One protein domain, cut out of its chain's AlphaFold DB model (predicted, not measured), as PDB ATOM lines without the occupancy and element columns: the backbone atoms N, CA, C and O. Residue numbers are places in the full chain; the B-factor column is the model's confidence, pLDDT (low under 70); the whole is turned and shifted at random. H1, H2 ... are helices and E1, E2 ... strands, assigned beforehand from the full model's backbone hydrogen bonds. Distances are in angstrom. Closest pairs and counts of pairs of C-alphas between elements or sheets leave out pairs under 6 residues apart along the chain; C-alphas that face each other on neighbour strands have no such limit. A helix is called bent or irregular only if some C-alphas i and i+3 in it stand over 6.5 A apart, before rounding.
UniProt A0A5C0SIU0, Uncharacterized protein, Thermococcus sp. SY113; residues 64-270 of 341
ATOM      1  N   LEU A  64      43.273 -53.857   7.514       44.44
ATOM      2  CA  LEU A  64      44.606 -53.815   6.919       44.44
ATOM      3  C   LEU A  64      44.981 -55.175   6.318       44.44
ATOM      4  O   LEU A  64      45.762 -55.204   5.375       44.44
ATOM      5  N   LEU A  65      44.448 -56.295   6.833       46.50
ATOM      6  CA  LEU A  65      44.850 -57.649   6.430       46.50
ATOM      7  C   LEU A  65      43.703 -58.667   6.616       46.50
ATOM      8  O   LEU A  65      43.531 -59.220   7.703       46.50
ATOM      9  N   GLU A  66      42.948 -58.967   5.556       43.72
ATOM     10  CA  GLU A  66      42.013 -60.114   5.519       43.72
ATOM     11  C   GLU A  66      42.743 -61.470   5.629       43.72
ATOM     12  O   GLU A  66      42.155 -62.469   6.030       43.72
ATOM     13  N   TRP A  67      44.048 -61.514   5.327       44.50
ATOM     14  CA  TRP A  67      44.869 -62.732   5.355       44.50
ATOM     15  C   TRP A  67      45.450 -63.081   6.734       44.50
ATOM     16  O   TRP A  67      46.029 -64.154   6.901       44.50
ATOM     17  N   ALA A  68      45.307 -62.206   7.734       45.06
ATOM     18  CA  ALA A  68      45.852 -62.410   9.075       45.06
ATOM     19  C   ALA A  68      44.956 -63.323   9.938       45.06
ATOM     20  O   ALA A  68      44.531 -62.919  11.014       45.06
ATOM     21  N   GLY A  69      44.690 -64.546   9.458       36.59
ATOM     22  CA  GLY A  69      44.120 -65.672  10.213       36.59
ATOM     23  C   GLY A  69      42.770 -65.437  10.918       36.59
ATOM     24  O   GLY A  69      42.202 -64.346  10.891       36.59
ATOM     25  N   PRO A  70      42.205 -66.471  11.566       40.72
ATOM     26  CA  PRO A  70      41.028 -66.291  12.404       40.72
ATOM     27  C   PRO A  70      41.407 -65.409  13.597       40.72
ATOM     28  O   PRO A  70      42.157 -65.822  14.483       40.72
ATOM     29  N   ARG A  71      40.896 -64.175  13.613       52.72
ATOM     30  CA  ARG A  71      41.017 -63.275  14.761       52.72
ATOM     31  C   ARG A  71      40.380 -63.984  15.959       52.72
ATOM     32  O   ARG A  71      39.176 -64.240  15.940       52.72
ATOM     33  N   ILE A  72      41.156 -64.296  17.001       55.44
ATOM     34  CA  ILE A  72      40.564 -64.534  18.324       55.44
ATOM     35  C   ILE A  72      39.746 -63.276  18.599       55.44
ATOM     36  O   ILE A  72      40.309 -62.180  18.624       55.44
ATOM     37  N   GLY A  73      38.420 -63.400  18.677       64.12
ATOM     38  CA  GLY A  73      37.567 -62.224  18.788       64.12
ATOM     39  C   GLY A  73      38.012 -61.396  19.990       64.12
ATOM     40  O   GLY A  73      38.254 -61.961  21.053       64.12
ATOM     41  N   LYS A  74      38.149 -60.075  19.840       71.81
ATOM     42  CA  LYS A  74      38.571 -59.165  20.927       71.81
ATOM     43  C   LYS A  74      37.739 -59.369  22.206       71.81
ATOM     44  O   LYS A  74      38.248 -59.230  23.313       71.81
ATOM     45  N   TYR A  75      36.492 -59.821  22.062       73.00
ATOM     46  CA  TYR A  75      35.642 -60.273  23.166       73.00
ATOM     47  C   TYR A  75      36.243 -61.412  24.011       73.00
ATOM     48  O   TYR A  75      36.056 -61.405  25.219       73.00
ATOM     49  N   LEU A  76      36.980 -62.361  23.422       72.06
ATOM     50  CA  LEU A  76      37.708 -63.417  24.138       72.06
ATOM     51  C   LEU A  76      38.964 -62.877  24.826       72.06
ATOM     52  O   LEU A  76      39.297 -63.329  25.918       72.06
ATOM     53  N   GLN A  77      39.643 -61.897  24.220       76.12
ATOM     54  CA  GLN A  77      40.828 -61.266  24.814       76.12
ATOM     55  C   GLN A  77      40.482 -60.549  26.126       76.12
ATOM     56  O   GLN A  77      41.194 -60.709  27.110       76.12
ATOM     57  N   ILE A  78      39.338 -59.862  26.176       82.00
ATOM     58  CA  ILE A  78      38.818 -59.188  27.383       82.00
ATOM     59  C   ILE A  78      38.539 -60.162  28.542       82.00
ATOM     60  O   ILE A  78      38.497 -59.766  29.706       82.00
ATOM     61  N   LEU A  79      38.300 -61.438  28.234       76.12
ATOM     62  CA  LEU A  79      38.019 -62.470  29.234       76.12
ATOM     63  C   LEU A  79      39.281 -63.200  29.686       76.12
ATOM     64  O   LEU A  79      39.207 -64.009  30.611       76.12
ATOM     65  N   SER A  80      40.408 -62.968  29.012       76.06
ATOM     66  CA  SER A  80      41.681 -63.544  29.418       76.06
ATOM     67  C   SER A  80      42.144 -62.922  30.732       76.06
ATOM     68  O   SER A  80      41.791 -61.791  31.069       76.06
ATOM     69  N   GLN A  81      42.895 -63.693  31.513       77.31
ATOM     70  CA  GLN A  81      43.409 -63.191  32.774       77.31
ATOM     71  C   GLN A  81      44.442 -62.089  32.509       77.31
ATOM     72  O   GLN A  81      45.411 -62.285  31.774       77.31
ATOM     73  N   GLU A  82      44.225 -60.942  33.144       83.06
ATOM     74  CA  GLU A  82      45.143 -59.807  33.152       83.06
ATOM     75  C   GLU A  82      46.503 -60.178  33.771       83.06
ATOM     76  O   GLU A  82      46.577 -60.880  34.782       83.06
ATOM     77  N   ASN A  83      47.590 -59.676  33.180       86.75
ATOM     78  CA  ASN A  83      48.964 -59.987  33.585       86.75
ATOM     79  C   ASN A  83      49.594 -58.919  34.489       86.75
ATOM     80  O   ASN A  83      50.731 -59.082  34.925       86.75
ATOM     81  N   TRP A  84      48.890 -57.819  34.754       91.25
ATOM     82  CA  TRP A  84      49.397 -56.701  35.549       91.25
ATOM     83  C   TRP A  84      48.808 -56.689  36.960       91.25
ATOM     84  O   TRP A  84      47.648 -57.045  37.194       91.25
ATOM     85  N   HIS A  85      49.584 -56.213  37.932       87.38
ATOM     86  CA  HIS A  85      49.144 -56.133  39.325       87.38
ATOM     87  C   HIS A  85      48.947 -54.701  39.813       87.38
ATOM     88  O   HIS A  85      47.973 -54.444  40.526       87.38
ATOM     89  N   LYS A  86      49.830 -53.773  39.432       87.69
ATOM     90  CA  LYS A  86      49.816 -52.379  39.900       87.69
ATOM     91  C   LYS A  86      49.629 -51.374  38.775       87.69
ATOM     92  O   LYS A  86      48.878 -50.424  38.966       87.69
ATOM     93  N   SER A  87      50.299 -51.559  37.640       90.56
ATOM     94  CA  SER A  87      50.198 -50.641  36.502       90.56
ATOM     95  C   SER A  87      50.317 -51.380  35.179       90.56
ATOM     96  O   SER A  87      51.308 -52.058  34.911       90.56
ATOM     97  N   VAL A  88      49.329 -51.166  34.310       91.56
ATOM     98  CA  VAL A  88      49.306 -51.737  32.957       91.56
ATOM     99  C   VAL A  88      50.446 -51.157  32.127       91.56
ATOM    100  O   VAL A  88      51.102 -51.871  31.370       91.56
ATOM    101  N   ILE A  89      50.717 -49.853  32.288       91.19
ATOM    102  CA  ILE A  89      51.804 -49.188  31.565       91.19
ATOM    103  C   ILE A  89      53.149 -49.792  31.941       91.19
ATOM    104  O   ILE A  89      53.923 -50.141  31.051       91.19
ATOM    105  N   GLU A  90      53.461 -49.856  33.235       89.69
ATOM    106  CA  GLU A  90      54.808 -50.222  33.678       89.69
ATOM    107  C   GLU A  90      55.126 -51.690  33.426       89.69
ATOM    108  O   GLU A  90      56.253 -51.999  33.033       89.69
ATOM    109  N   GLU A  91      54.138 -52.562  33.623       90.69
ATOM    110  CA  GLU A  91      54.318 -54.012  33.581       90.69
ATOM    111  C   GLU A  91      54.124 -54.579  32.169       90.69
ATOM    112  O   GLU A  91      54.828 -55.518  31.799       90.69
ATOM    113  N   VAL A  92      53.225 -53.998  31.355       91.69
ATOM    114  CA  VAL A  92      52.829 -54.604  30.069       91.69
ATOM    115  C   VAL A  92      52.979 -53.677  28.864       91.69
ATOM    116  O   VAL A  92      53.547 -54.098  27.860       91.69
ATOM    117  N   LEU A  93      52.501 -52.428  28.909       93.81
ATOM    118  CA  LEU A  93      52.401 -51.593  27.693       93.81
ATOM    119  C   LEU A  93      53.697 -50.852  27.333       93.81
ATOM    120  O   LEU A  93      53.878 -50.436  26.188       93.81
ATOM    121  N   ARG A  94      54.633 -50.690  28.276       93.19
ATOM    122  CA  ARG A  94      55.891 -49.951  28.064       93.19
ATOM    123  C   ARG A  94      56.711 -50.427  26.847       93.19
ATOM    124  O   ARG A  94      57.213 -49.554  26.135       93.19
ATOM    125  N   PRO A  95      56.889 -51.734  26.575       93.62
ATOM    126  CA  PRO A  95      57.593 -52.203  25.378       93.62
ATOM    127  C   PRO A  95      56.914 -51.755  24.077       93.62
ATOM    128  O   PRO A  95      57.595 -51.237  23.194       93.62
ATOM    129  N   TYR A  96      55.584 -51.857  23.998       94.50
ATOM    130  CA  TYR A  96      54.801 -51.436  22.832       94.50
ATOM    131  C   TYR A  96      54.929 -49.931  22.579       94.50
ATOM    132  O   TYR A  96      55.202 -49.505  21.460       94.50
ATOM    133  N   LEU A  97      54.843 -49.114  23.635       94.25
ATOM    134  CA  LEU A  97      55.026 -47.661  23.534       94.25
ATOM    135  C   LEU A  97      56.420 -47.285  23.023       94.25
ATOM    136  O   LEU A  97      56.552 -46.428  22.148       94.25
ATOM    137  N   LYS A  98      57.468 -47.946  23.532       94.50
ATOM    138  CA  LYS A  98      58.840 -47.743  23.048       94.50
ATOM    139  C   LYS A  98      58.981 -48.129  21.578       94.50
ATOM    140  O   LYS A  98      59.678 -47.438  20.839       94.50
ATOM    141  N   GLN A  99      58.333 -49.214  21.159       95.00
ATOM    142  CA  GLN A  99      58.358 -49.659  19.771       95.00
ATOM    143  C   GLN A  99      57.659 -48.659  18.847       95.00
ATOM    144  O   GLN A  99      58.259 -48.251  17.857       95.00
ATOM    145  N   ILE A 100      56.472 -48.170  19.216       94.75
ATOM    146  CA  ILE A 100      55.766 -47.120  18.465       94.75
ATOM    147  C   ILE A 100      56.644 -45.875  18.318       94.75
ATOM    148  O   ILE A 100      56.816 -45.376  17.210       94.75
ATOM    149  N   GLN A 101      57.250 -45.393  19.407       94.62
ATOM    150  CA  GLN A 101      58.123 -44.213  19.366       94.62
ATOM    151  C   GLN A 101      59.350 -44.422  18.471       94.62
ATOM    152  O   GLN A 101      59.729 -43.523  17.719       94.62
ATOM    153  N   LYS A 102      59.970 -45.606  18.537       96.12
ATOM    154  CA  LYS A 102      61.126 -45.962  17.709       96.12
ATOM    155  C   LYS A 102      60.764 -45.977  16.225       96.12
ATOM    156  O   LYS A 102      61.459 -45.349  15.428       96.12
ATOM    157  N   GLU A 103      59.691 -46.678  15.863       95.31
ATOM    158  CA  GLU A 103      59.241 -46.770  14.472       95.31
ATOM    159  C   GLU A 103      58.774 -45.404  13.953       95.31
ATOM    160  O   GLU A 103      59.091 -45.042  12.824       95.31
ATOM    161  N   PHE A 104      58.113 -44.600  14.792       94.62
ATOM    162  CA  PHE A 104      57.674 -43.252  14.432       94.62
ATOM    163  C   PHE A 104      58.846 -42.315  14.155       94.62
ATOM    164  O   PHE A 104      58.862 -41.640  13.128       94.62
ATOM    165  N   LYS A 105      59.868 -42.316  15.019       94.38
ATOM    166  CA  LYS A 105      61.076 -41.515  14.802       94.38
ATOM    167  C   LYS A 105      61.795 -41.923  13.512       94.38
ATOM    168  O   LYS A 105      62.190 -41.064  12.732       94.38
ATOM    169  N   SER A 106      61.917 -43.229  13.267       93.38
ATOM    170  CA  SER A 106      62.503 -43.767  12.033       93.38
ATOM    171  C   SER A 106      61.721 -43.322  10.788       93.38
ATOM    172  O   SER A 106      62.323 -42.881   9.810       93.38
ATOM    173  N   ALA A 107      60.387 -43.379  10.835       91.06
ATOM    174  CA  ALA A 107      59.524 -42.934   9.743       91.06
ATOM    175  C   ALA A 107      59.641 -41.419   9.493       91.06
ATOM    176  O   ALA A 107      59.802 -41.009   8.345       91.06
ATOM    177  N   GLN A 108      59.669 -40.594  10.545       90.50
ATOM    178  CA  GLN A 108      59.877 -39.147  10.414       90.50
ATOM    179  C   GLN A 108      61.239 -38.799   9.802       90.50
ATOM    180  O   GLN A 108      61.326 -37.928   8.939       90.50
ATOM    181  N   GLU A 109      62.312 -39.482  10.208       90.31
ATOM    182  CA  GLU A 109      63.643 -39.270   9.626       90.31
ATOM    183  C   GLU A 109      63.679 -39.630   8.131       90.31
ATOM    184  O   GLU A 109      64.341 -38.949   7.344       90.31
ATOM    185  N   GLN A 110      62.965 -40.684   7.725       86.69
ATOM    186  CA  GLN A 110      62.820 -41.061   6.314       86.69
ATOM    187  C   GLN A 110      61.985 -40.038   5.538       86.69
ATOM    188  O   GLN A 110      62.386 -39.627   4.449       86.69
ATOM    189  N   GLU A 111      60.880 -39.571   6.119       86.69
ATOM    190  CA  GLU A 111      60.027 -38.539   5.534       86.69
ATOM    191  C   GLU A 111      60.815 -37.244   5.285       86.69
ATOM    192  O   GLU A 111      60.796 -36.709   4.177       86.69
ATOM    193  N   MET A 112      61.574 -36.766   6.278       85.75
ATOM    194  CA  MET A 112      62.397 -35.557   6.151       85.75
ATOM    195  C   MET A 112      63.460 -35.683   5.051       85.75
ATOM    196  O   MET A 112      63.707 -34.724   4.317       85.75
ATOM    197  N   LYS A 113      64.081 -36.863   4.910       85.06
ATOM    198  CA  LYS A 113      65.047 -37.140   3.834       85.06
ATOM    199  C   LYS A 113      64.388 -37.132   2.459       85.06
ATOM    200  O   LYS A 113      64.966 -36.608   1.517       85.06
ATOM    201  N   LEU A 114      63.184 -37.678   2.334       81.00
ATOM    202  CA  LEU A 114      62.483 -37.717   1.051       81.00
ATOM    203  C   LEU A 114      61.959 -36.337   0.654       81.00
ATOM    204  O   LEU A 114      62.173 -35.917  -0.482       81.00
ATOM    205  N   ARG A 115      61.384 -35.579   1.599       80.25
ATOM    206  CA  ARG A 115      60.926 -34.196   1.364       80.25
ATOM    207  C   ARG A 115      62.053 -33.234   0.978       80.25
ATOM    208  O   ARG A 115      61.763 -32.203   0.381       80.25
ATOM    209  N   SER A 116      63.308 -33.524   1.334       80.56
ATOM    210  CA  SER A 116      64.459 -32.709   0.915       80.56
ATOM    211  C   SER A 116      64.999 -33.079  -0.470       80.56
ATOM    212  O   SER A 116      65.688 -32.267  -1.080       80.56
ATOM    213  N   GLN A 117      64.680 -34.278  -0.971       77.38
ATOM    214  CA  GLN A 117      65.147 -34.803  -2.262       77.38
ATOM    215  C   GLN A 117      64.119 -34.666  -3.389       77.38
ATOM    216  O   GLN A 117      64.490 -34.541  -4.551       77.38
ATOM    217  N   THR A 118      62.833 -34.703  -3.057       63.03
ATOM    218  CA  THR A 118      61.724 -34.468  -3.993       63.03
ATOM    219  C   THR A 118      61.159 -33.072  -3.759       63.03
ATOM    220  O   THR A 118      61.316 -32.533  -2.668       63.03
ATOM    221  N   GLU A 119      60.506 -32.465  -4.756       64.19
ATOM    222  CA  GLU A 119      59.862 -31.135  -4.681       64.19
ATOM    223  C   GLU A 119      58.647 -31.104  -3.718       64.19
ATOM    224  O   GLU A 119      57.586 -30.572  -4.028       64.19
ATOM    225  N   ARG A 120      58.789 -31.687  -2.521       60.44
ATOM    226  CA  ARG A 120      57.800 -31.833  -1.445       60.44
ATOM    227  C   ARG A 120      56.603 -32.742  -1.744       60.44
ATOM    228  O   ARG A 120      55.716 -32.826  -0.900       60.44
ATOM    229  N   ILE A 121      56.576 -33.446  -2.876       57.66
ATOM    230  CA  ILE A 121      55.481 -34.366  -3.221       57.66
ATOM    231  C   ILE A 121      55.725 -35.735  -2.574       57.66
ATOM    232  O   ILE A 121      56.755 -36.367  -2.796       57.66
ATOM    233  N   LEU A 122      54.759 -36.203  -1.780       61.00
ATOM    234  CA  LEU A 122      54.858 -37.399  -0.939       61.00
ATOM    235  C   LEU A 122      53.819 -38.444  -1.364       61.00
ATOM    236  O   LEU A 122      52.940 -38.827  -0.599       61.00
ATOM    237  N   VAL A 123      53.965 -38.946  -2.593       56.38
ATOM    238  CA  VAL A 123      53.018 -39.876  -3.247       56.38
ATOM    239  C   VAL A 123      52.798 -41.187  -2.456       56.38
ATOM    240  O   VAL A 123      51.827 -41.894  -2.690       56.38
ATOM    241  N   ALA A 124      53.664 -41.512  -1.484       65.75
ATOM    242  CA  ALA A 124      53.574 -42.716  -0.648       65.75
ATOM    243  C   ALA A 124      53.694 -42.439   0.867       65.75
ATOM    244  O   ALA A 124      54.185 -43.287   1.615       65.75
ATOM    245  N   GLY A 125      53.275 -41.257   1.339       70.50
ATOM    246  CA  GLY A 125      53.404 -40.857   2.750       70.50
ATOM    247  C   GLY A 125      52.854 -41.876   3.760       70.50
ATOM    248  O   GLY A 125      53.614 -42.331   4.617       70.50
ATOM    249  N   PRO A 126      51.594 -42.333   3.642       74.56
ATOM    250  CA  PRO A 126      51.020 -43.315   4.566       74.56
ATOM    251  C   PRO A 126      51.770 -44.655   4.599       74.56
ATOM    252  O   PRO A 126      51.851 -45.290   5.652       74.56
ATOM    253  N   ALA A 127      52.376 -45.070   3.478       78.31
ATOM    254  CA  ALA A 127      53.137 -46.317   3.394       78.31
ATOM    255  C   ALA A 127      54.412 -46.286   4.258       78.31
ATOM    256  O   ALA A 127      54.798 -47.302   4.836       78.31
ATOM    257  N   MET A 128      55.036 -45.113   4.417       83.19
ATOM    258  CA  MET A 128      56.222 -44.943   5.275       83.19
ATOM    259  C   MET A 128      55.909 -45.198   6.751       83.19
ATOM    260  O   MET A 128      56.771 -45.638   7.511       83.19
ATOM    261  N   TYR A 129      54.655 -44.981   7.145       88.12
ATOM    262  CA  TYR A 129      54.185 -45.157   8.513       88.12
ATOM    263  C   TYR A 129      53.583 -46.543   8.781       88.12
ATOM    264  O   TYR A 129      53.124 -46.792   9.893       88.12
ATOM    265  N   LEU A 130      53.639 -47.493   7.836       86.00
ATOM    266  CA  LEU A 130      53.079 -48.843   8.021       86.00
ATOM    267  C   LEU A 130      53.609 -49.556   9.270       86.00
ATOM    268  O   LEU A 130      52.839 -50.169  10.004       86.00
ATOM    269  N   LYS A 131      54.909 -49.446   9.565       88.00
ATOM    270  CA  LYS A 131      55.486 -50.041  10.785       88.00
ATOM    271  C   LYS A 131      54.936 -49.413  12.063       88.00
ATOM    272  O   LYS A 131      54.741 -50.115  13.051       88.00
ATOM    273  N   VAL A 132      54.646 -48.112  12.032       90.69
ATOM    274  CA  VAL A 132      53.993 -47.405  13.140       90.69
ATOM    275  C   VAL A 132      52.569 -47.918  13.313       90.69
ATOM    276  O   VAL A 132      52.169 -48.202  14.435       90.69
ATOM    277  N   LYS A 133      51.833 -48.110  12.211       86.31
ATOM    278  CA  LYS A 133      50.471 -48.665  12.232       86.31
ATOM    279  C   LYS A 133      50.428 -50.078  12.814       86.31
ATOM    280  O   LYS A 133      49.589 -50.349  13.666       86.31
ATOM    281  N   PHE A 134      51.361 -50.951  12.427       86.69
ATOM    282  CA  PHE A 134      51.478 -52.285  13.029       86.69
ATOM    283  C   PHE A 134      51.777 -52.210  14.528       86.69
ATOM    284  O   PHE A 134      51.093 -52.849  15.316       86.69
ATOM    285  N   ALA A 135      52.721 -51.361  14.941       90.25
ATOM    286  CA  ALA A 135      53.038 -51.196  16.357       90.25
ATOM    287  C   ALA A 135      51.865 -50.605  17.168       90.25
ATOM    288  O   ALA A 135      51.667 -50.975  18.325       90.25
ATOM    289  N   LEU A 136      51.076 -49.697  16.577       89.81
ATOM    290  CA  LEU A 136      49.846 -49.177  17.178       89.81
ATOM    291  C   LEU A 136      48.811 -50.286  17.344       89.81
ATOM    292  O   LEU A 136      48.242 -50.419  18.422       89.81
ATOM    293  N   ARG A 137      48.596 -51.098  16.308       86.38
ATOM    294  CA  ARG A 137      47.704 -52.257  16.367       86.38
ATOM    295  C   ARG A 137      48.096 -53.217  17.492       86.38
ATOM    296  O   ARG A 137      47.258 -53.519  18.335       86.38
ATOM    297  N   ASP A 138      49.367 -53.607  17.563       88.25
ATOM    298  CA  ASP A 138      49.871 -54.497  18.617       88.25
ATOM    299  C   ASP A 138      49.613 -53.916  20.019       88.25
ATOM    300  O   ASP A 138      49.250 -54.636  20.949       88.25
ATOM    301  N   LEU A 139      49.754 -52.592  20.174       91.38
ATOM    302  CA  LEU A 139      49.409 -51.913  21.419       91.38
ATOM    303  C   LEU A 139      47.909 -52.015  21.731       91.38
ATOM    304  O   LEU A 139      47.565 -52.318  22.869       91.38
ATOM    305  N   PHE A 140      47.016 -51.739  20.777       88.50
ATOM    306  CA  PHE A 140      45.570 -51.815  21.020       88.50
ATOM    307  C   PHE A 140      45.124 -53.241  21.352       88.50
ATOM    308  O   PHE A 140      44.356 -53.424  22.297       88.50
ATOM    309  N   GLU A 141      45.650 -54.251  20.657       86.44
ATOM    310  CA  GLU A 141      45.424 -55.661  20.996       86.44
ATOM    311  C   GLU A 141      45.915 -55.980  22.420       86.44
ATOM    312  O   GLU A 141      45.201 -56.615  23.200       86.44
ATOM    313  N   ALA A 142      47.087 -55.469  22.815       89.19
ATOM    314  CA  ALA A 142      47.566 -55.602  24.189       89.19
ATOM    315  C   ALA A 142      46.635 -54.910  25.201       89.19
ATOM    316  O   ALA A 142      46.377 -55.465  26.265       89.19
ATOM    317  N   ILE A 143      46.073 -53.740  24.878       91.44
ATOM    318  CA  ILE A 143      45.107 -53.052  25.749       91.44
ATOM    319  C   ILE A 143      43.829 -53.884  25.928       91.44
ATOM    320  O   ILE A 143      43.319 -53.968  27.044       91.44
ATOM    321  N   TYR A 144      43.323 -54.519  24.866       89.12
ATOM    322  CA  TYR A 144      42.171 -55.425  24.961       89.12
ATOM    323  C   TYR A 144      42.461 -56.644  25.839       89.12
ATOM    324  O   TYR A 144      41.619 -57.009  26.658       89.12
ATOM    325  N   ARG A 145      43.644 -57.252  25.695       87.50
ATOM    326  CA  ARG A 145      44.067 -58.413  26.496       87.50
ATOM    327  C   ARG A 145      44.205 -58.088  27.979       87.50
ATOM    328  O   ARG A 145      43.882 -58.910  28.823       87.50
ATOM    329  N   GLU A 146      44.714 -56.904  28.297       91.56
ATOM    330  CA  GLU A 146      44.957 -56.483  29.679       91.56
ATOM    331  C   GLU A 146      43.748 -55.796  30.328       91.56
ATOM    332  O   GLU A 146      43.862 -55.248  31.429       91.56
ATOM    333  N   PHE A 147      42.590 -55.798  29.662       91.75
ATOM    334  CA  PHE A 147      41.360 -55.286  30.241       91.75
ATOM    335  C   PHE A 147      40.978 -56.117  31.477       91.75
ATOM    336  O   PHE A 147      40.915 -57.344  31.383       91.75
ATOM    337  N   PRO A 148      40.681 -55.490  32.632       91.06
ATOM    338  CA  PRO A 148      40.312 -56.238  33.822       91.06
ATOM    339  C   PRO A 148      39.052 -57.062  33.585       91.06
ATOM    340  O   PRO A 148      37.994 -56.515  33.257       91.06
ATOM    341  N   GLN A 149      39.168 -58.373  33.794       88.62
ATOM    342  CA  GLN A 149      38.109 -59.331  33.502       88.62
ATOM    343  C   GLN A 149      36.809 -58.939  34.223       88.62
ATOM    344  O   GLN A 149      36.786 -58.866  35.458       88.62
ATOM    345  N   PRO A 150      35.722 -58.664  33.485       87.81
ATOM    346  CA  PRO A 150      34.497 -58.179  34.094       87.81
ATOM    347  C   PRO A 150      33.747 -59.318  34.810       87.81
ATOM    348  O   PRO A 150      33.843 -60.479  34.395       87.81
ATOM    349  N   PRO A 151      33.012 -59.027  35.905       86.75
ATOM    350  CA  PRO A 151      32.304 -60.023  36.712       86.75
ATOM    351  C   PRO A 151      31.006 -60.469  36.022       86.75
ATOM    352  O   PRO A 151      29.895 -60.195  36.485       86.75
ATOM    353  N   GLY A 152      31.161 -61.105  34.867       81.50
ATOM    354  CA  GLY A 152      30.093 -61.530  33.975       81.50
ATOM    355  C   GLY A 152      29.702 -62.994  34.119       81.50
ATOM    356  O   GLY A 152      30.071 -63.680  35.073       81.50
ATOM    357  N   GLU A 153      28.946 -63.466  33.134       80.44
ATOM    358  CA  GLU A 153      28.601 -64.872  32.948       80.44
ATOM    359  C   GLU A 153      29.128 -65.325  31.586       80.44
ATOM    360  O   GLU A 153      28.703 -64.835  30.533       80.44
ATOM    361  N   PHE A 154      30.065 -66.266  31.604       75.62
ATOM    362  CA  PHE A 154      30.686 -66.823  30.409       75.62
ATOM    363  C   PHE A 154      30.807 -68.343  30.543       75.62
ATOM    364  O   PHE A 154      31.095 -68.863  31.619       75.62
ATOM    365  N   ASP A 155      30.553 -69.053  29.445       69.75
ATOM    366  CA  ASP A 155      30.737 -70.500  29.371       69.75
ATOM    367  C   ASP A 155      32.236 -70.784  29.203       69.75
ATOM    368  O   ASP A 155      32.877 -70.232  28.304       69.75
ATOM    369  N   VAL A 156      32.796 -71.630  30.070       66.19
ATOM    370  CA  VAL A 156      34.217 -72.003  30.075       66.19
ATOM    371  C   VAL A 156      34.347 -73.467  29.657       66.19
ATOM    372  O   VAL A 156      33.716 -74.330  30.262       66.19
ATOM    373  N   SER A 157      35.176 -73.749  28.652       64.94
ATOM    374  CA  SER A 157      35.609 -75.107  28.287       64.94
ATOM    375  C   SER A 157      37.113 -75.191  28.502       64.94
ATOM    376  O   SER A 157      37.837 -74.326  28.020       64.94
ATOM    377  N   ASP A 158      37.587 -76.189  29.247       63.06
ATOM    378  CA  ASP A 158      39.020 -76.408  29.512       63.06
ATOM    379  C   ASP A 158      39.766 -75.177  30.076       63.06
ATOM    380  O   ASP A 158      40.928 -74.927  29.768       63.06
ATOM    381  N   GLY A 159      39.088 -74.370  30.901       61.50
ATOM    382  CA  GLY A 159      39.648 -73.136  31.471       61.50
ATOM    383  C   GLY A 159      39.662 -71.936  30.515       61.50
ATOM    384  O   GLY A 159      40.076 -70.850  30.914       61.50
ATOM    385  N   ILE A 160      39.171 -72.100  29.283       62.25
ATOM    386  CA  ILE A 160      39.103 -71.060  28.257       62.25
ATOM    387  C   ILE A 160      37.650 -70.580  28.114       62.25
ATOM    388  O   ILE A 160      36.747 -71.402  27.937       62.25
ATOM    389  N   PRO A 161      37.378 -69.266  28.168       62.62
ATOM    390  CA  PRO A 161      36.058 -68.725  27.857       62.62
ATOM    391  C   PRO A 161      35.696 -69.027  26.395       62.62
ATOM    392  O   PRO A 161      36.422 -68.635  25.488       62.62
ATOM    393  N   VAL A 162      34.580 -69.714  26.152       60.84
ATOM    394  CA  VAL A 162      34.127 -70.098  24.797       60.84
ATOM    395  C   VAL A 162      32.933 -69.261  24.344       60.84
ATOM    396  O   VAL A 162      32.749 -69.033  23.149       60.84
ATOM    397  N   LYS A 163      32.118 -68.763  25.282       64.75
ATOM    398  CA  LYS A 163      30.940 -67.948  24.960       64.75
ATOM    399  C   LYS A 163      30.645 -66.928  26.051       64.75
ATOM    400  O   LYS A 163      30.485 -67.287  27.213       64.75
ATOM    401  N   VAL A 164      30.503 -65.663  25.664       67.38
ATOM    402  CA  VAL A 164      30.022 -64.603  26.560       67.38
ATOM    403  C   VAL A 164      28.504 -64.620  26.562       67.38
ATOM    404  O   VAL A 164      27.887 -64.474  25.507       67.38
ATOM    405  N   ARG A 165      27.895 -64.784  27.738       74.19
ATOM    406  CA  ARG A 165      26.469 -64.491  27.925       74.19
ATOM    407  C   ARG A 165      26.295 -63.040  28.343       74.19
ATOM    408  O   ARG A 165      25.453 -62.353  27.781       74.19
ATOM    409  N   LEU A 166      27.111 -62.593  29.300       81.88
ATOM    410  CA  LEU A 166      27.144 -61.232  29.833       81.88
ATOM    411  C   LEU A 166      28.578 -60.895  30.248       81.88
ATOM    412  O   LEU A 166      29.228 -61.708  30.902       81.88
ATOM    413  N   PHE A 167      29.054 -59.694  29.942       82.12
ATOM    414  CA  PHE A 167      30.257 -59.134  30.558       82.12
ATOM    415  C   PHE A 167      29.970 -58.641  31.974       82.12
ATOM    416  O   PHE A 167      30.802 -58.815  32.855       82.12
ATOM    417  N   MET A 168      28.786 -58.076  32.221       87.31
ATOM    418  CA  MET A 168      28.383 -57.607  33.548       87.31
ATOM    419  C   MET A 168      27.140 -58.340  34.034       87.31
ATOM    420  O   MET A 168      26.065 -58.245  33.439       87.31
ATOM    421  N   LYS A 169      27.247 -59.011  35.184       87.56
ATOM    422  CA  LYS A 169      26.063 -59.475  35.912       87.56
ATOM    423  C   LYS A 169      25.169 -58.285  36.255       87.56
ATOM    424  O   LYS A 169      25.653 -57.266  36.744       87.56
ATOM    425  N   TYR A 170      23.862 -58.438  36.070       87.62
ATOM    426  CA  TYR A 170      22.856 -57.425  36.413       87.62
ATOM    427  C   TYR A 170      22.008 -57.815  37.634       87.62
ATOM    428  O   TYR A 170      21.044 -57.128  37.963       87.62
ATOM    429  N   ASN A 171      22.337 -58.906  38.333       86.12
ATOM    430  CA  ASN A 171      21.640 -59.344  39.545       86.12
ATOM    431  C   ASN A 171      22.064 -58.509  40.768       86.12
ATOM    432  O   ASN A 171      22.773 -58.965  41.663       86.12
ATOM    433  N   PHE A 172      21.620 -57.254  40.812       88.69
ATOM    434  CA  PHE A 172      21.812 -56.384  41.971       88.69
ATOM    435  C   PHE A 172      20.755 -56.673  43.062       88.69
ATOM    436  O   PHE A 172      19.564 -56.819  42.739       88.69
ATOM    437  N   PRO A 173      21.122 -56.718  44.362       89.19
ATOM    438  CA  PRO A 173      22.411 -56.348  44.973       89.19
ATOM    439  C   PRO A 173      23.469 -57.460  45.071       89.19
ATOM    440  O   PRO A 173      24.530 -57.219  45.642       89.19
ATOM    441  N   GLN A 174      23.208 -58.667  44.566       90.44
ATOM    442  CA  GLN A 174      24.094 -59.824  44.741       90.44
ATOM    443  C   GLN A 174      25.481 -59.617  44.109       90.44
ATOM    444  O   GLN A 174      26.485 -59.997  44.702       90.44
ATOM    445  N   ASN A 175      25.555 -58.954  42.955       90.12
ATOM    446  CA  ASN A 175      26.806 -58.630  42.255       90.12
ATOM    447  C   ASN A 175      27.593 -57.435  42.839       90.12
ATOM    448  O   ASN A 175      28.655 -57.095  42.316       90.12
ATOM    449  N   ARG A 176      27.092 -56.761  43.886       90.56
ATOM    450  CA  ARG A 176      27.650 -55.489  44.388       90.56
ATOM    451  C   ARG A 176      29.136 -55.585  44.738       90.56
ATOM    452  O   ARG A 176      29.908 -54.705  44.364       90.56
ATOM    453  N   GLU A 177      29.529 -56.622  45.472       92.38
ATOM    454  CA  GLU A 177      30.904 -56.763  45.968       92.38
ATOM    455  C   GLU A 177      31.887 -57.099  44.835       92.38
ATOM    456  O   GLU A 177      32.974 -56.523  44.764       92.38
ATOM    457  N   GLU A 178      31.480 -57.978  43.913       92.88
ATOM    458  CA  GLU A 178      32.243 -58.311  42.705       92.88
ATOM    459  C   GLU A 178      32.456 -57.065  41.837       92.88
ATOM    460  O   GLU A 178      33.587 -56.766  41.451       92.88
ATOM    461  N   PHE A 179      31.398 -56.276  41.612       94.75
ATOM    462  CA  PHE A 179      31.488 -55.021  40.871       94.75
ATOM    463  C   PHE A 179      32.438 -54.021  41.534       94.75
ATOM    464  O   PHE A 179      33.273 -53.437  40.853       94.75
ATOM    465  N   GLN A 180      32.355 -53.819  42.852       94.06
ATOM    466  CA  GLN A 180      33.239 -52.877  43.546       94.06
ATOM    467  C   GLN A 180      34.715 -53.292  43.470       94.06
ATOM    468  O   GLN A 180      35.587 -52.427  43.348       94.06
ATOM    469  N   LYS A 181      35.010 -54.597  43.529       94.38
ATOM    470  CA  LYS A 181      36.370 -55.125  43.329       94.38
ATOM    471  C   LYS A 181      36.845 -54.870  41.900       94.38
ATOM    472  O   LYS A 181      37.923 -54.306  41.716       94.38
ATOM    473  N   TRP A 182      36.017 -55.205  40.913       94.88
ATOM    474  CA  TRP A 182      36.319 -54.971  39.505       94.88
ATOM    475  C   TRP A 182      36.505 -53.484  39.183       94.88
ATOM    476  O   TRP A 182      37.497 -53.118  38.562       94.88
ATOM    477  N   LYS A 183      35.631 -52.597  39.679       95.56
ATOM    478  CA  LYS A 183      35.728 -51.145  39.467       95.56
ATOM    479  C   LYS A 183      37.089 -50.599  39.880       95.56
ATOM    480  O   LYS A 183      37.672 -49.819  39.140       95.56
ATOM    481  N   LYS A 184      37.610 -51.013  41.040       95.06
ATOM    482  CA  LYS A 184      38.933 -50.567  41.508       95.06
ATOM    483  C   LYS A 184      40.040 -50.947  40.525       95.06
ATOM    484  O   LYS A 184      40.917 -50.131  40.267       95.06
ATOM    485  N   ARG A 185      39.986 -52.162  39.966       94.56
ATOM    486  CA  ARG A 185      40.916 -52.616  38.919       94.56
ATOM    487  C   ARG A 185      40.725 -51.799  37.641       94.56
ATOM    488  O   ARG A 185      41.688 -51.249  37.117       94.56
ATOM    489  N   PHE A 186      39.482 -51.643  37.193       95.81
ATOM    490  CA  PHE A 186      39.145 -50.859  36.009       95.81
ATOM    491  C   PHE A 186      39.595 -49.396  36.111       95.81
ATOM    492  O   PHE A 186      40.101 -48.853  35.137       95.81
ATOM    493  N   ASP A 187      39.464 -48.754  37.272       96.19
ATOM    494  CA  ASP A 187      39.896 -47.367  37.463       96.19
ATOM    495  C   ASP A 187      41.417 -47.216  37.282       96.19
ATOM    496  O   ASP A 187      41.860 -46.250  36.659       96.19
ATOM    497  N   ILE A 188      42.209 -48.178  37.770       95.19
ATOM    498  CA  ILE A 188      43.668 -48.208  37.570       95.19
ATOM    499  C   ILE A 188      43.988 -48.391  36.084       95.19
ATOM    500  O   ILE A 188      44.747 -47.606  35.513       95.19
ATOM    501  N   PHE A 189      43.358 -49.382  35.448       95.88
ATOM    502  CA  PHE A 189      43.496 -49.634  34.015       95.88
ATOM    503  C   PHE A 189      43.178 -48.378  33.196       95.88
ATOM    504  O   PHE A 189      44.003 -47.921  32.410       95.88
ATOM    505  N   PHE A 190      42.018 -47.763  33.431       96.06
ATOM    506  CA  PHE A 190      41.557 -46.589  32.699       96.06
ATOM    507  C   PHE A 190      42.521 -45.407  32.836       96.06
ATOM    508  O   PHE A 190      42.838 -44.758  31.840       96.06
ATOM    509  N   GLN A 191      43.017 -45.128  34.046       95.38
ATOM    510  CA  GLN A 191      43.987 -44.051  34.266       95.38
ATOM    511  C   GLN A 191      45.269 -44.258  33.460       95.38
ATOM    512  O   GLN A 191      45.820 -43.298  32.914       95.38
ATOM    513  N   ASP A 192      45.738 -45.497  33.370       95.12
ATOM    514  CA  ASP A 192      46.925 -45.837  32.604       95.12
ATOM    515  C   ASP A 192      46.671 -45.751  31.095       95.12
ATOM    516  O   ASP A 192      47.425 -45.077  30.394       95.12
ATOM    517  N   ILE A 193      45.566 -46.297  30.582       94.31
ATOM    518  CA  ILE A 193      45.217 -46.155  29.157       94.31
ATOM    519  C   ILE A 193      45.029 -44.684  28.768       94.31
ATOM    520  O   ILE A 193      45.472 -44.251  27.704       94.31
ATOM    521  N   HIS A 194      44.451 -43.876  29.653       92.81
ATOM    522  CA  HIS A 194      44.310 -42.442  29.437       92.81
ATOM    523  C   HIS A 194      45.679 -41.750  29.296       92.81
ATOM    524  O   HIS A 194      45.870 -40.961  28.373       92.81
ATOM    525  N   LYS A 195      46.675 -42.082  30.135       93.62
ATOM    526  CA  LYS A 195      48.054 -41.572  29.976       93.62
ATOM    527  C   LYS A 195      48.678 -42.020  28.653       93.62
ATOM    528  O   LYS A 195      49.306 -41.200  27.985       93.62
ATOM    529  N   VAL A 196      48.497 -43.290  28.277       92.69
ATOM    530  CA  VAL A 196      48.955 -43.823  26.983       92.69
ATOM    531  C   VAL A 196      48.396 -42.993  25.836       92.69
ATOM    532  O   VAL A 196      49.153 -42.555  24.974       92.69
ATOM    533  N   TYR A 197      47.097 -42.696  25.856       89.62
ATOM    534  CA  TYR A 197      46.482 -41.886  24.815       89.62
ATOM    535  C   TYR A 197      47.138 -40.507  24.671       89.62
ATOM    536  O   TYR A 197      47.486 -40.116  23.559       89.62
ATOM    537  N   TYR A 198      47.378 -39.785  25.769       89.06
ATOM    538  CA  TYR A 198      48.046 -38.479  25.689       89.06
ATOM    539  C   TYR A 198      49.472 -38.567  25.144       89.06
ATOM    540  O   TYR A 198      49.905 -37.647  24.451       89.06
ATOM    541  N   GLN A 199      50.189 -39.662  25.414       90.44
ATOM    542  CA  GLN A 199      51.514 -39.896  24.835       90.44
ATOM    543  C   GLN A 199      51.452 -40.174  23.331       90.44
ATOM    544  O   GLN A 199      52.339 -39.749  22.595       90.44
ATOM    545  N   LEU A 200      50.411 -40.868  22.865       90.38
ATOM    546  CA  LEU A 200      50.227 -41.199  21.452       90.38
ATOM    547  C   LEU A 200      49.567 -40.084  20.650       90.38
ATOM    548  O   LEU A 200      49.716 -40.054  19.434       90.38
ATOM    549  N   ARG A 201      48.858 -39.158  21.301       89.00
ATOM    550  CA  ARG A 201      48.107 -38.086  20.640       89.00
ATOM    551  C   ARG A 201      48.919 -37.331  19.574       89.00
ATOM    552  O   ARG A 201      48.372 -37.146  18.491       89.00
ATOM    553  N   PRO A 202      50.189 -36.934  19.798       90.19
ATOM    554  CA  PRO A 202      50.985 -36.278  18.758       90.19
ATOM    555  C   PRO A 202      51.266 -37.183  17.553       90.19
ATOM    556  O   PRO A 202      51.224 -36.721  16.420       90.19
ATOM    557  N   ILE A 203      51.515 -38.475  17.793       90.88
ATOM    558  CA  ILE A 203      51.771 -39.474  16.746       90.88
ATOM    559  C   ILE A 203      50.505 -39.687  15.923       90.88
ATOM    560  O   ILE A 203      50.546 -39.596  14.703       90.88
ATOM    561  N   LEU A 204      49.370 -39.907  16.592       87.62
ATOM    562  CA  LEU A 204      48.076 -40.068  15.935       87.62
ATOM    563  C   LEU A 204      47.724 -38.829  15.111       87.62
ATOM    564  O   LEU A 204      47.296 -38.974  13.974       87.62
ATOM    565  N   HIS A 205      47.958 -37.623  15.638       86.44
ATOM    566  CA  HIS A 205      47.712 -36.383  14.905       86.44
ATOM    567  C   HIS A 205      48.612 -36.243  13.672       86.44
ATOM    568  O   HIS A 205      48.112 -35.952  12.594       86.44
ATOM    569  N   HIS A 206      49.906 -36.555  13.792       89.38
ATOM    570  CA  HIS A 206      50.812 -36.574  12.638       89.38
ATOM    571  C   HIS A 206      50.346 -37.571  11.573       89.38
ATOM    572  O   HIS A 206      50.357 -37.266  10.386       89.38
ATOM    573  N   LEU A 207      49.880 -38.753  11.989       85.56
ATOM    574  CA  LEU A 207      49.290 -39.717  11.065       85.56
ATOM    575  C   LEU A 207      48.044 -39.136  10.380       85.56
ATOM    576  O   LEU A 207      47.964 -39.257   9.162       85.56
ATOM    577  N   VAL A 208      47.134 -38.457  11.103       83.12
ATOM    578  CA  VAL A 208      45.983 -37.740  10.500       83.12
ATOM    579  C   VAL A 208      46.459 -36.812   9.384       83.12
ATOM    580  O   VAL A 208      45.909 -36.839   8.284       83.12
ATOM    581  N   ASP A 209      47.468 -35.994   9.667       85.62
ATOM    582  CA  ASP A 209      47.930 -34.964   8.742       85.62
ATOM    583  C   ASP A 209      48.532 -35.581   7.476       85.62
ATOM    584  O   ASP A 209      48.178 -35.175   6.367       85.62
ATOM    585  N   ILE A 210      49.352 -36.627   7.627       83.88
ATOM    586  CA  ILE A 210      49.926 -37.375   6.499       83.88
ATOM    587  C   ILE A 210      48.839 -38.049   5.656       83.88
ATOM    588  O   ILE A 210      48.928 -38.041   4.428       83.88
ATOM    589  N   HIS A 211      47.800 -38.606   6.284       78.50
ATOM    590  CA  HIS A 211      46.679 -39.211   5.557       78.50
ATOM    591  C   HIS A 211      45.889 -38.148   4.798       78.50
ATOM    592  O   HIS A 211      45.647 -38.293   3.607       78.50
ATOM    593  N   ASN A 212      45.558 -37.023   5.430       81.38
ATOM    594  CA  ASN A 212      44.844 -35.938   4.760       81.38
ATOM    595  C   ASN A 212      45.639 -35.344   3.586       81.38
ATOM    596  O   ASN A 212      45.057 -35.036   2.542       81.38
ATOM    597  N   GLU A 213      46.959 -35.193   3.734       82.00
ATOM    598  CA  GLU A 213      47.853 -34.760   2.655       82.00
ATOM    599  C   GLU A 213      47.846 -35.774   1.497       82.00
ATOM    600  O   GLU A 213      47.663 -35.381   0.342       82.00
ATOM    601  N   SER A 214      47.943 -37.070   1.812       77.94
ATOM    602  CA  SER A 214      47.874 -38.175   0.844       77.94
ATOM    603  C   SER A 214      46.535 -38.235   0.108       77.94
ATOM    604  O   SER A 214      46.508 -38.281  -1.121       77.94
ATOM    605  N   ILE A 215      45.408 -38.157   0.825       76.25
ATOM    606  CA  ILE A 215      44.055 -38.135   0.252       76.25
ATOM    607  C   ILE A 215      43.918 -36.962  -0.713       76.25
ATOM    608  O   ILE A 215      43.402 -37.128  -1.816       76.25
ATOM    609  N   LYS A 216      44.393 -35.772  -0.330       80.56
ATOM    610  CA  LYS A 216      44.320 -34.584  -1.186       80.56
ATOM    611  C   LYS A 216      45.120 -34.770  -2.477       80.56
ATOM    612  O   LYS A 216      44.580 -34.532  -3.554       80.56
ATOM    613  N   GLN A 217      46.360 -35.249  -2.375       77.56
ATOM    614  CA  GLN A 217      47.205 -35.543  -3.539       77.56
ATOM    615  C   GLN A 217      46.586 -36.631  -4.428       77.56
ATOM    616  O   GLN A 217      46.570 -36.509  -5.654       77.56
ATOM    617  N   THR A 218      46.004 -37.658  -3.814       73.50
ATOM    618  CA  THR A 218      45.305 -38.744  -4.506       73.50
ATOM    619  C   THR A 218      44.083 -38.226  -5.260       73.50
ATOM    620  O   THR A 218      43.897 -38.558  -6.427       73.50
ATOM    621  N   LEU A 219      43.270 -37.366  -4.643       76.56
ATOM    622  CA  LEU A 219      42.110 -36.742  -5.286       76.56
ATOM    623  C   LEU A 219      42.510 -35.855  -6.468       76.56
ATOM    624  O   LEU A 219      41.830 -35.862  -7.493       76.56
ATOM    625  N   ASP A 220      43.598 -35.099  -6.345       78.88
ATOM    626  CA  ASP A 220      44.109 -34.283  -7.448       78.88
ATOM    627  C   ASP A 220      44.643 -35.167  -8.590       78.88
ATOM    628  O   ASP A 220      44.340 -34.908  -9.754       78.88
ATOM    629  N   THR A 221      45.283 -36.293  -8.259       73.44
ATOM    630  CA  THR A 221      45.692 -37.318  -9.233       73.44
ATOM    631  C   THR A 221      44.482 -37.957  -9.928       73.44
ATOM    632  O   THR A 221      44.491 -38.115 -11.146       73.44
ATOM    633  N   ILE A 222      43.397 -38.267  -9.203       72.81
ATOM    634  CA  ILE A 222      42.143 -38.774  -9.796       72.81
ATOM    635  C   ILE A 222      41.589 -37.776 -10.817       72.81
ATOM    636  O   ILE A 222      41.220 -38.183 -11.916       72.81
ATOM    637  N   LYS A 223      41.552 -36.475 -10.497       77.12
ATOM    638  CA  LYS A 223      41.069 -35.444 -11.435       77.12
ATOM    639  C   LYS A 223      41.917 -35.374 -12.701       77.12
ATOM    640  O   LYS A 223      41.386 -35.086 -13.771       77.12
ATOM    641  N   GLU A 224      43.224 -35.600 -12.597       73.75
ATOM    642  CA  GLU A 224      44.098 -35.688 -13.767       73.75
ATOM    643  C   GLU A 224      43.834 -36.963 -14.566       73.75
ATOM    644  O   GLU A 224      43.604 -36.880 -15.767       73.75
ATOM    645  N   ILE A 225      43.766 -38.123 -13.912       71.25
ATOM    646  CA  ILE A 225      43.489 -39.419 -14.549       71.25
ATOM    647  C   ILE A 225      42.116 -39.436 -15.245       71.25
ATOM    648  O   ILE A 225      41.984 -40.001 -16.332       71.25
ATOM    649  N   GLN A 226      41.109 -38.768 -14.679       70.06
ATOM    650  CA  GLN A 226      39.794 -38.590 -15.302       70.06
ATOM    651  C   GLN A 226      39.873 -37.843 -16.639       70.06
ATOM    652  O   GLN A 226      39.099 -38.150 -17.544       70.06
ATOM    653  N   LYS A 227      40.840 -36.929 -16.822       77.62
ATOM    654  CA  LYS A 227      41.095 -36.292 -18.130       77.62
ATOM    655  C   LYS A 227      41.665 -37.272 -19.158       77.62
ATOM    656  O   LYS A 227      41.463 -37.071 -20.351       77.62
ATOM    657  N   TYR A 228      42.359 -38.316 -18.704       71.88
ATOM    658  CA  TYR A 228      42.976 -39.346 -19.547       71.88
ATOM    659  C   TYR A 228      42.088 -40.589 -19.752       71.88
ATOM    660  O   TYR A 228      42.464 -41.478 -20.511       71.88
ATOM    661  N   GLY A 229      40.908 -40.655 -19.119       66.44
ATOM    662  CA  GLY A 229      39.904 -41.695 -19.370       66.44
ATOM    663  C   GLY A 229      40.248 -43.084 -18.818       66.44
ATOM    664  O   GLY A 229      39.965 -44.081 -19.480       66.44
ATOM    665  N   VAL A 230      40.843 -43.173 -17.619       68.19
ATOM    666  CA  VAL A 230      41.254 -44.452 -16.994       68.19
ATOM    667  C   VAL A 230      40.390 -44.790 -15.756       68.19
ATOM    668  O   VAL A 230      40.807 -44.550 -14.623       68.19
ATOM    669  N   PRO A 231      39.176 -45.350 -15.929       64.00
ATOM    670  CA  PRO A 231      38.192 -45.506 -14.848       64.00
ATOM    671  C   PRO A 231      38.562 -46.540 -13.768       64.00
ATOM    672  O   PRO A 231      38.149 -46.398 -12.623       64.00
ATOM    673  N   TRP A 232      39.372 -47.558 -14.081       63.84
ATOM    674  CA  TRP A 232      39.755 -48.600 -13.111       63.84
ATOM    675  C   TRP A 232      40.714 -48.101 -12.018       63.84
ATOM    676  O   TRP A 232      40.728 -48.636 -10.911       63.84
ATOM    677  N   ALA A 233      41.495 -47.053 -12.296       63.41
ATOM    678  CA  ALA A 233      42.378 -46.434 -11.307       63.41
ATOM    679  C   ALA A 233      41.588 -45.604 -10.276       63.41
ATOM    680  O   ALA A 233      41.999 -45.487  -9.124       63.41
ATOM    681  N   GLU A 234      40.429 -45.067 -10.662       66.75
ATOM    682  CA  GLU A 234      39.580 -44.257  -9.786       66.75
ATOM    683  C   GLU A 234      38.967 -45.082  -8.647       66.75
ATOM    684  O   GLU A 234      38.942 -44.634  -7.501       66.75
ATOM    685  N   GLU A 235      38.499 -46.296  -8.941       72.00
ATOM    686  CA  GLU A 235      37.848 -47.165  -7.956       72.00
ATOM    687  C   GLU A 235      38.828 -47.644  -6.873       72.00
ATOM    688  O   GLU A 235      38.521 -47.587  -5.682       72.00
ATOM    689  N   GLY A 236      40.050 -48.021  -7.267       68.81
ATOM    690  CA  GLY A 236      41.106 -48.403  -6.324       68.81
ATOM    691  C   GLY A 236      41.530 -47.258  -5.399       68.81
ATOM    692  O   GLY A 236      41.706 -47.465  -4.197       68.81
ATOM    693  N   LEU A 237      41.639 -46.037  -5.935       68.69
ATOM    694  CA  LEU A 237      41.993 -44.852  -5.153       68.69
ATOM    695  C   LEU A 237      40.852 -44.405  -4.224       68.69
ATOM    696  O   LEU A 237      41.109 -44.032  -3.082       68.69
ATOM    697  N   LYS A 238      39.589 -44.491  -4.664       73.56
ATOM    698  CA  LYS A 238      38.420 -44.249  -3.800       73.56
ATOM    699  C   LYS A 238      38.381 -45.214  -2.624       73.56
ATOM    700  O   LYS A 238      38.228 -44.761  -1.492       73.56
ATOM    701  N   LYS A 239      38.597 -46.507  -2.885       73.25
ATOM    702  CA  LYS A 239      38.694 -47.516  -1.832       73.25
ATOM    703  C   LYS A 239      39.788 -47.126  -0.844       73.25
ATOM    704  O   LYS A 239      39.483 -46.974   0.326       73.25
ATOM    705  N   ALA A 240      41.009 -46.838  -1.302       69.19
ATOM    706  CA  ALA A 240      42.110 -46.411  -0.429       69.19
ATOM    707  C   ALA A 240      41.761 -45.202   0.469       69.19
ATOM    708  O   ALA A 240      42.113 -45.197   1.644       69.19
ATOM    709  N   ILE A 241      41.010 -44.217  -0.035       71.38
ATOM    710  CA  ILE A 241      40.539 -43.078   0.774       71.38
ATOM    711  C   ILE A 241      39.543 -43.518   1.863       71.38
ATOM    712  O   ILE A 241      39.583 -42.988   2.974       71.38
ATOM    713  N   GLU A 242      38.625 -44.439   1.566       76.06
ATOM    714  CA  GLU A 242      37.694 -44.993   2.563       76.06
ATOM    715  C   GLU A 242      38.451 -45.757   3.649       76.06
ATOM    716  O   GLU A 242      38.230 -45.524   4.838       76.06
ATOM    717  N   LEU A 243      39.423 -46.569   3.227       72.06
ATOM    718  CA  LEU A 243      40.298 -47.333   4.108       72.06
ATOM    719  C   LEU A 243      41.016 -46.433   5.129       72.06
ATOM    720  O   LEU A 243      41.019 -46.691   6.332       72.06
ATOM    721  N   GLU A 244      41.582 -45.329   4.647       70.06
ATOM    722  CA  GLU A 244      42.271 -44.344   5.478       70.06
ATOM    723  C   GLU A 244      41.332 -43.619   6.459       70.06
ATOM    724  O   GLU A 244      41.723 -43.330   7.590       70.06
ATOM    725  N   LYS A 245      40.081 -43.340   6.071       73.44
ATOM    726  CA  LYS A 245      39.091 -42.697   6.956       73.44
ATOM    727  C   LYS A 245      38.624 -43.619   8.079       73.44
ATOM    728  O   LYS A 245      38.470 -43.164   9.217       73.44
ATOM    729  N   ASP A 246      38.403 -44.890   7.767       76.50
ATOM    730  CA  ASP A 246      37.925 -45.879   8.730       76.50
ATOM    731  C   ASP A 246      38.967 -46.166   9.824       76.50
ATOM    732  O   ASP A 246      38.612 -46.311  10.996       76.50
ATOM    733  N   GLU A 247      40.261 -46.152   9.487       74.38
ATOM    734  CA  GLU A 247      41.356 -46.277  10.461       74.38
ATOM    735  C   GLU A 247      41.316 -45.161  11.520       74.38
ATOM    736  O   GLU A 247      41.406 -45.414  12.724       74.38
ATOM    737  N   MET A 248      41.106 -43.914  11.095       73.44
ATOM    738  CA  MET A 248      41.057 -42.770  12.014       73.44
ATOM    739  C   MET A 248      39.802 -42.778  12.881       73.44
ATOM    740  O   MET A 248      39.831 -42.370  14.047       73.44
ATOM    741  N   LYS A 249      38.693 -43.259  12.318       81.88
ATOM    742  CA  LYS A 249      37.444 -43.456  13.046       81.88
ATOM    743  C   LYS A 249      37.620 -44.482  14.167       81.88
ATOM    744  O   LYS A 249      37.208 -44.201  15.291       81.88
ATOM    745  N   TYR A 250      38.313 -45.591  13.904       84.06
ATOM    746  CA  TYR A 250      38.583 -46.629  14.903       84.06
ATOM    747  C   TYR A 250      39.277 -46.079  16.161       84.06
ATOM    748  O   TYR A 250      38.805 -46.316  17.273       84.06
ATOM    749  N   TYR A 251      40.357 -45.301  16.016       81.06
ATOM    750  CA  TYR A 251      41.095 -44.777  17.175       81.06
ATOM    751  C   TYR A 251      40.261 -43.830  18.048       81.06
ATOM    752  O   TYR A 251      40.378 -43.851  19.275       81.06
ATOM    753  N   ASN A 252      39.408 -43.014  17.425       82.81
ATOM    754  CA  ASN A 252      38.515 -42.111  18.146       82.81
ATOM    755  C   ASN A 252      37.402 -42.887  18.862       82.81
ATOM    756  O   ASN A 252      37.185 -42.681  20.058       82.81
ATOM    757  N   GLU A 253      36.749 -43.821  18.164       89.00
ATOM    758  CA  GLU A 253      35.672 -44.641  18.728       89.00
ATOM    759  C   GLU A 253      36.159 -45.521  19.883       89.00
ATOM    760  O   GLU A 253      35.451 -45.677  20.881       89.00
ATOM    761  N   PHE A 254      37.384 -46.049  19.793       89.75
ATOM    762  CA  PHE A 254      38.007 -46.834  20.856       89.75
ATOM    763  C   PHE A 254      38.028 -46.086  22.193       89.75
ATOM    764  O   PHE A 254      37.631 -46.634  23.225       89.75
ATOM    765  N   LEU A 255      38.472 -44.828  22.188       88.12
ATOM    766  CA  LEU A 255      38.579 -44.024  23.407       88.12
ATOM    767  C   LEU A 255      37.245 -43.469  23.856       88.12
ATOM    768  O   LEU A 255      36.989 -43.414  25.056       88.12
ATOM    769  N   GLU A 256      36.403 -43.061  22.910       92.38
ATOM    770  CA  GLU A 256      35.071 -42.563  23.219       92.38
ATOM    771  C   GLU A 256      34.263 -43.628  23.966       92.38
ATOM    772  O   GLU A 256      33.700 -43.357  25.027       92.38
ATOM    773  N   LEU A 257      34.274 -44.869  23.477       93.81
ATOM    774  CA  LEU A 257      33.596 -45.976  24.144       93.81
ATOM    775  C   LEU A 257      34.226 -46.301  25.499       93.81
ATOM    776  O   LEU A 257      33.495 -46.516  26.466       93.81
ATOM    777  N   LEU A 258      35.556 -46.269  25.617       93.31
ATOM    778  CA  LEU A 258      36.222 -46.488  26.902       93.31
ATOM    779  C   LEU A 258      35.866 -45.399  27.938       93.31
ATOM    780  O   LEU A 258      35.655 -45.702  29.115       93.31
ATOM    781  N   LEU A 259      35.732 -44.142  27.504       94.69
ATOM    782  CA  LEU A 259      35.244 -43.028  28.322       94.69
ATOM    783  C   LEU A 259      33.782 -43.222  28.738       94.69
ATOM    784  O   LEU A 259      33.441 -42.982  29.897       94.69
ATOM    785  N   GLN A 260      32.923 -43.690  27.829       96.88
ATOM    786  CA  GLN A 260      31.527 -44.006  28.144       96.88
ATOM    787  C   GLN A 260      31.426 -45.137  29.180       96.88
ATOM    788  O   GLN A 260      30.650 -45.020  30.132       96.88
ATOM    789  N   ILE A 261      32.248 -46.188  29.058       96.44
ATOM    790  CA  ILE A 261      32.358 -47.267  30.056       96.44
ATOM    791  C   ILE A 261      32.763 -46.683  31.415       96.44
ATOM    792  O   ILE A 261      32.119 -46.973  32.424       96.44
ATOM    793  N   LYS A 262      33.787 -45.818  31.453       97.06
ATOM    794  CA  LYS A 262      34.239 -45.156  32.685       97.06
ATOM    795  C   LYS A 262      33.142 -44.315  33.333       97.06
ATOM    796  O   LYS A 262      32.881 -44.477  34.523       97.06
ATOM    797  N   TYR A 263      32.477 -43.471  32.550       97.00
ATOM    798  CA  TYR A 263      31.365 -42.651  33.021       97.00
ATOM    799  C   TYR A 263      30.257 -43.515  33.633       97.00
ATOM    800  O   TYR A 263      29.791 -43.249  34.741       97.00
ATOM    801  N   LYS A 264      29.871 -44.598  32.951       96.69
ATOM    802  CA  LYS A 264      28.840 -45.516  33.445       96.69
ATOM    803  C   LYS A 264      29.255 -46.237  34.718       96.69
ATOM    804  O   LYS A 264      28.444 -46.363  35.633       96.69
ATOM    805  N   ASN A 265      30.515 -46.647  34.814       95.38
ATOM    806  CA  ASN A 265      31.067 -47.264  36.015       95.38
ATOM    807  C   ASN A 265      30.966 -46.330  37.240       95.38
ATOM    808  O   ASN A 265      30.547 -46.755  38.320       95.38
ATOM    809  N   ASP A 266      31.268 -45.041  37.071       96.12
ATOM    810  CA  ASP A 266      31.143 -44.051  38.149       96.12
ATOM    811  C   ASP A 266      29.680 -43.778  38.527       96.12
ATOM    812  O   ASP A 266      29.341 -43.798  39.710       96.12
ATOM    813  N   VAL A 267      28.783 -43.648  37.542       96.31
ATOM    814  CA  VAL A 267      27.336 -43.497  37.787       96.31
ATOM    815  C   VAL A 267      26.770 -44.679  38.580       96.31
ATOM    816  O   VAL A 267      25.974 -44.486  39.504       96.31
ATOM    817  N   ILE A 268      27.167 -45.911  38.245       96.25
ATOM    818  CA  ILE A 268      26.751 -47.109  38.983       96.25
ATOM    819  C   ILE A 268      27.262 -47.041  40.423       96.25
ATOM    820  O   ILE A 268      26.487 -47.276  41.348       96.25
ATOM    821  N   ALA A 269      28.531 -46.686  40.638       94.81
ATOM    822  CA  ALA A 269      29.100 -46.583  41.980       94.81
ATOM    823  C   ALA A 269      28.375 -45.545  42.851       94.81
ATOM    824  O   ALA A 269      28.030 -45.850  43.996       94.81
ATOM    825  N   ASP A 270      28.052 -44.376  42.299       93.94
ATOM    826  CA  ASP A 270      27.286 -43.341  42.999       93.94
ATOM    827  C   ASP A 270      25.875 -43.824  43.358       93.94
ATOM    828  O   ASP A 270      25.379 -43.600  44.466       93.94
TER     829      ASP A 270
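Overview. This is residues 64 to 270 of the 341 residues of an uncharacterized protein of Thermococcus sp. SY113 (UniProt A0A5C0SIU0). Long helices lie lengthwise in an elongated, loose bundle: the very long H5 is bent like a bow, H6 runs back along it like a string, meeting H5b near one end and H5a near the other, and the side-by-side pair H2 and H4 lies by the bend. A small hairpin of two strands, E1 and E2, sits with the short H1 near the end where H4 ends and H5a begins, and residues 65 to 73 stick out. The printed part has 207 residues with six named helices and two strands, in the order H1 H2 H3 H4 E1 E2 H5 H6; the sheet is E1 - E2, antiparallel, and the class is mostly helix. The whole is loose, with a radius of gyration of the C-alphas of 21.3 A and spans of 69 by 36 by 34 A.

Arrangement. H1, residues 74 to 77, touches residues 141 to 145 of H4, residues 130 to 145; their closest C-alphas, those of Gln 77 and Arg 145, are 4.6 A apart. H2, residues 88 to 117, touches H4 at a shallow tilt of 14 degrees, opposite ways, with the closest C-alphas, Ile 100 and Ala 135, 5.3 A apart. H2 is irregular, with C-alphas 92 and 95 7.1 A apart, and has a kink of 52 degrees near residue 95. H3, residues 125 to 128, touches H2, the closest C-alphas being those of Ala 107 and Met 128 at 5.9 A; H3 and H4 meet only through their link. E1, residues 153 to 157, and E2, residues 160 to 166, form an antiparallel hairpin at 158 degrees, with N 155 and O 163 at 2.8 A and N 160 and O 157 at 2.9 A, both within hydrogen-bond range. H5, residues 176 to 228, was assigned as one helix by its hydrogen bonds but is bent: C-alphas 199 and 202 are 7.1 A apart, and its arms H5a, residues 176 to 199, and H5b, residues 202 to 228, stand at a steep tilt of 63 degrees. Residues 189 to 196 of H5a touch residues 88 to 97 of H2 at a shallow tilt of 22 degrees, the same way, with the closest C-alphas, Ile 89 and Asp 192, 6.0 A apart. H5b touches H3, the closest C-alphas being those of Pro 126 and His 211 at 6.1 A, and is near H4. H6, residues 231 to 270, touches H5b with residues 233 to 248, as a helical hairpin at a shallow tilt of 27 degrees; the closest C-alphas, Ile 222 and Glu 234, are 6.1 A apart. With residues 258 to 269 H6 touches H5a at a steep tilt of 44 degrees, opposite ways, the closest C-alphas being Lys 183 and Asn 265 at 7.0 A. H6 is apart from H2 and from H4. Every O i to N i+4 pair is within hydrogen-bond range in H4 and H5a, against 23 of 26 in H2, 22 of 23 in H5b and 32 of 36 in H6; H1 and H3 are too short for such a pair.

Along the chain. H1 begins at C-alpha 74 (38.571, -59.165, 20.927) and is 5.0 A long. H2 measures 42.2 A, H3 5.6 A and H4 22.7 A from first to last C-alpha. E1 is 13.3 A long and E2 15.6 A. H5a, from C-alpha 176 (27.650, -55.489, 44.388), is 34.6 A long and H5b 39.3 A. H6 is 58.9 A long and ends at C-alpha 270 (27.286, -43.341, 42.999).

Size, cuts and confidence. The two C-alphas farthest apart, those of Gln 174 and Tyr 228, are 70.1 A from each other. The printed part has no cut, and none of its links between named elements is long. The mean pLDDT of the printed part is 81.8; 36 residues are under 70, among them residues 64 to 73, 118 to 124, 155 to 164 and 229 to 234.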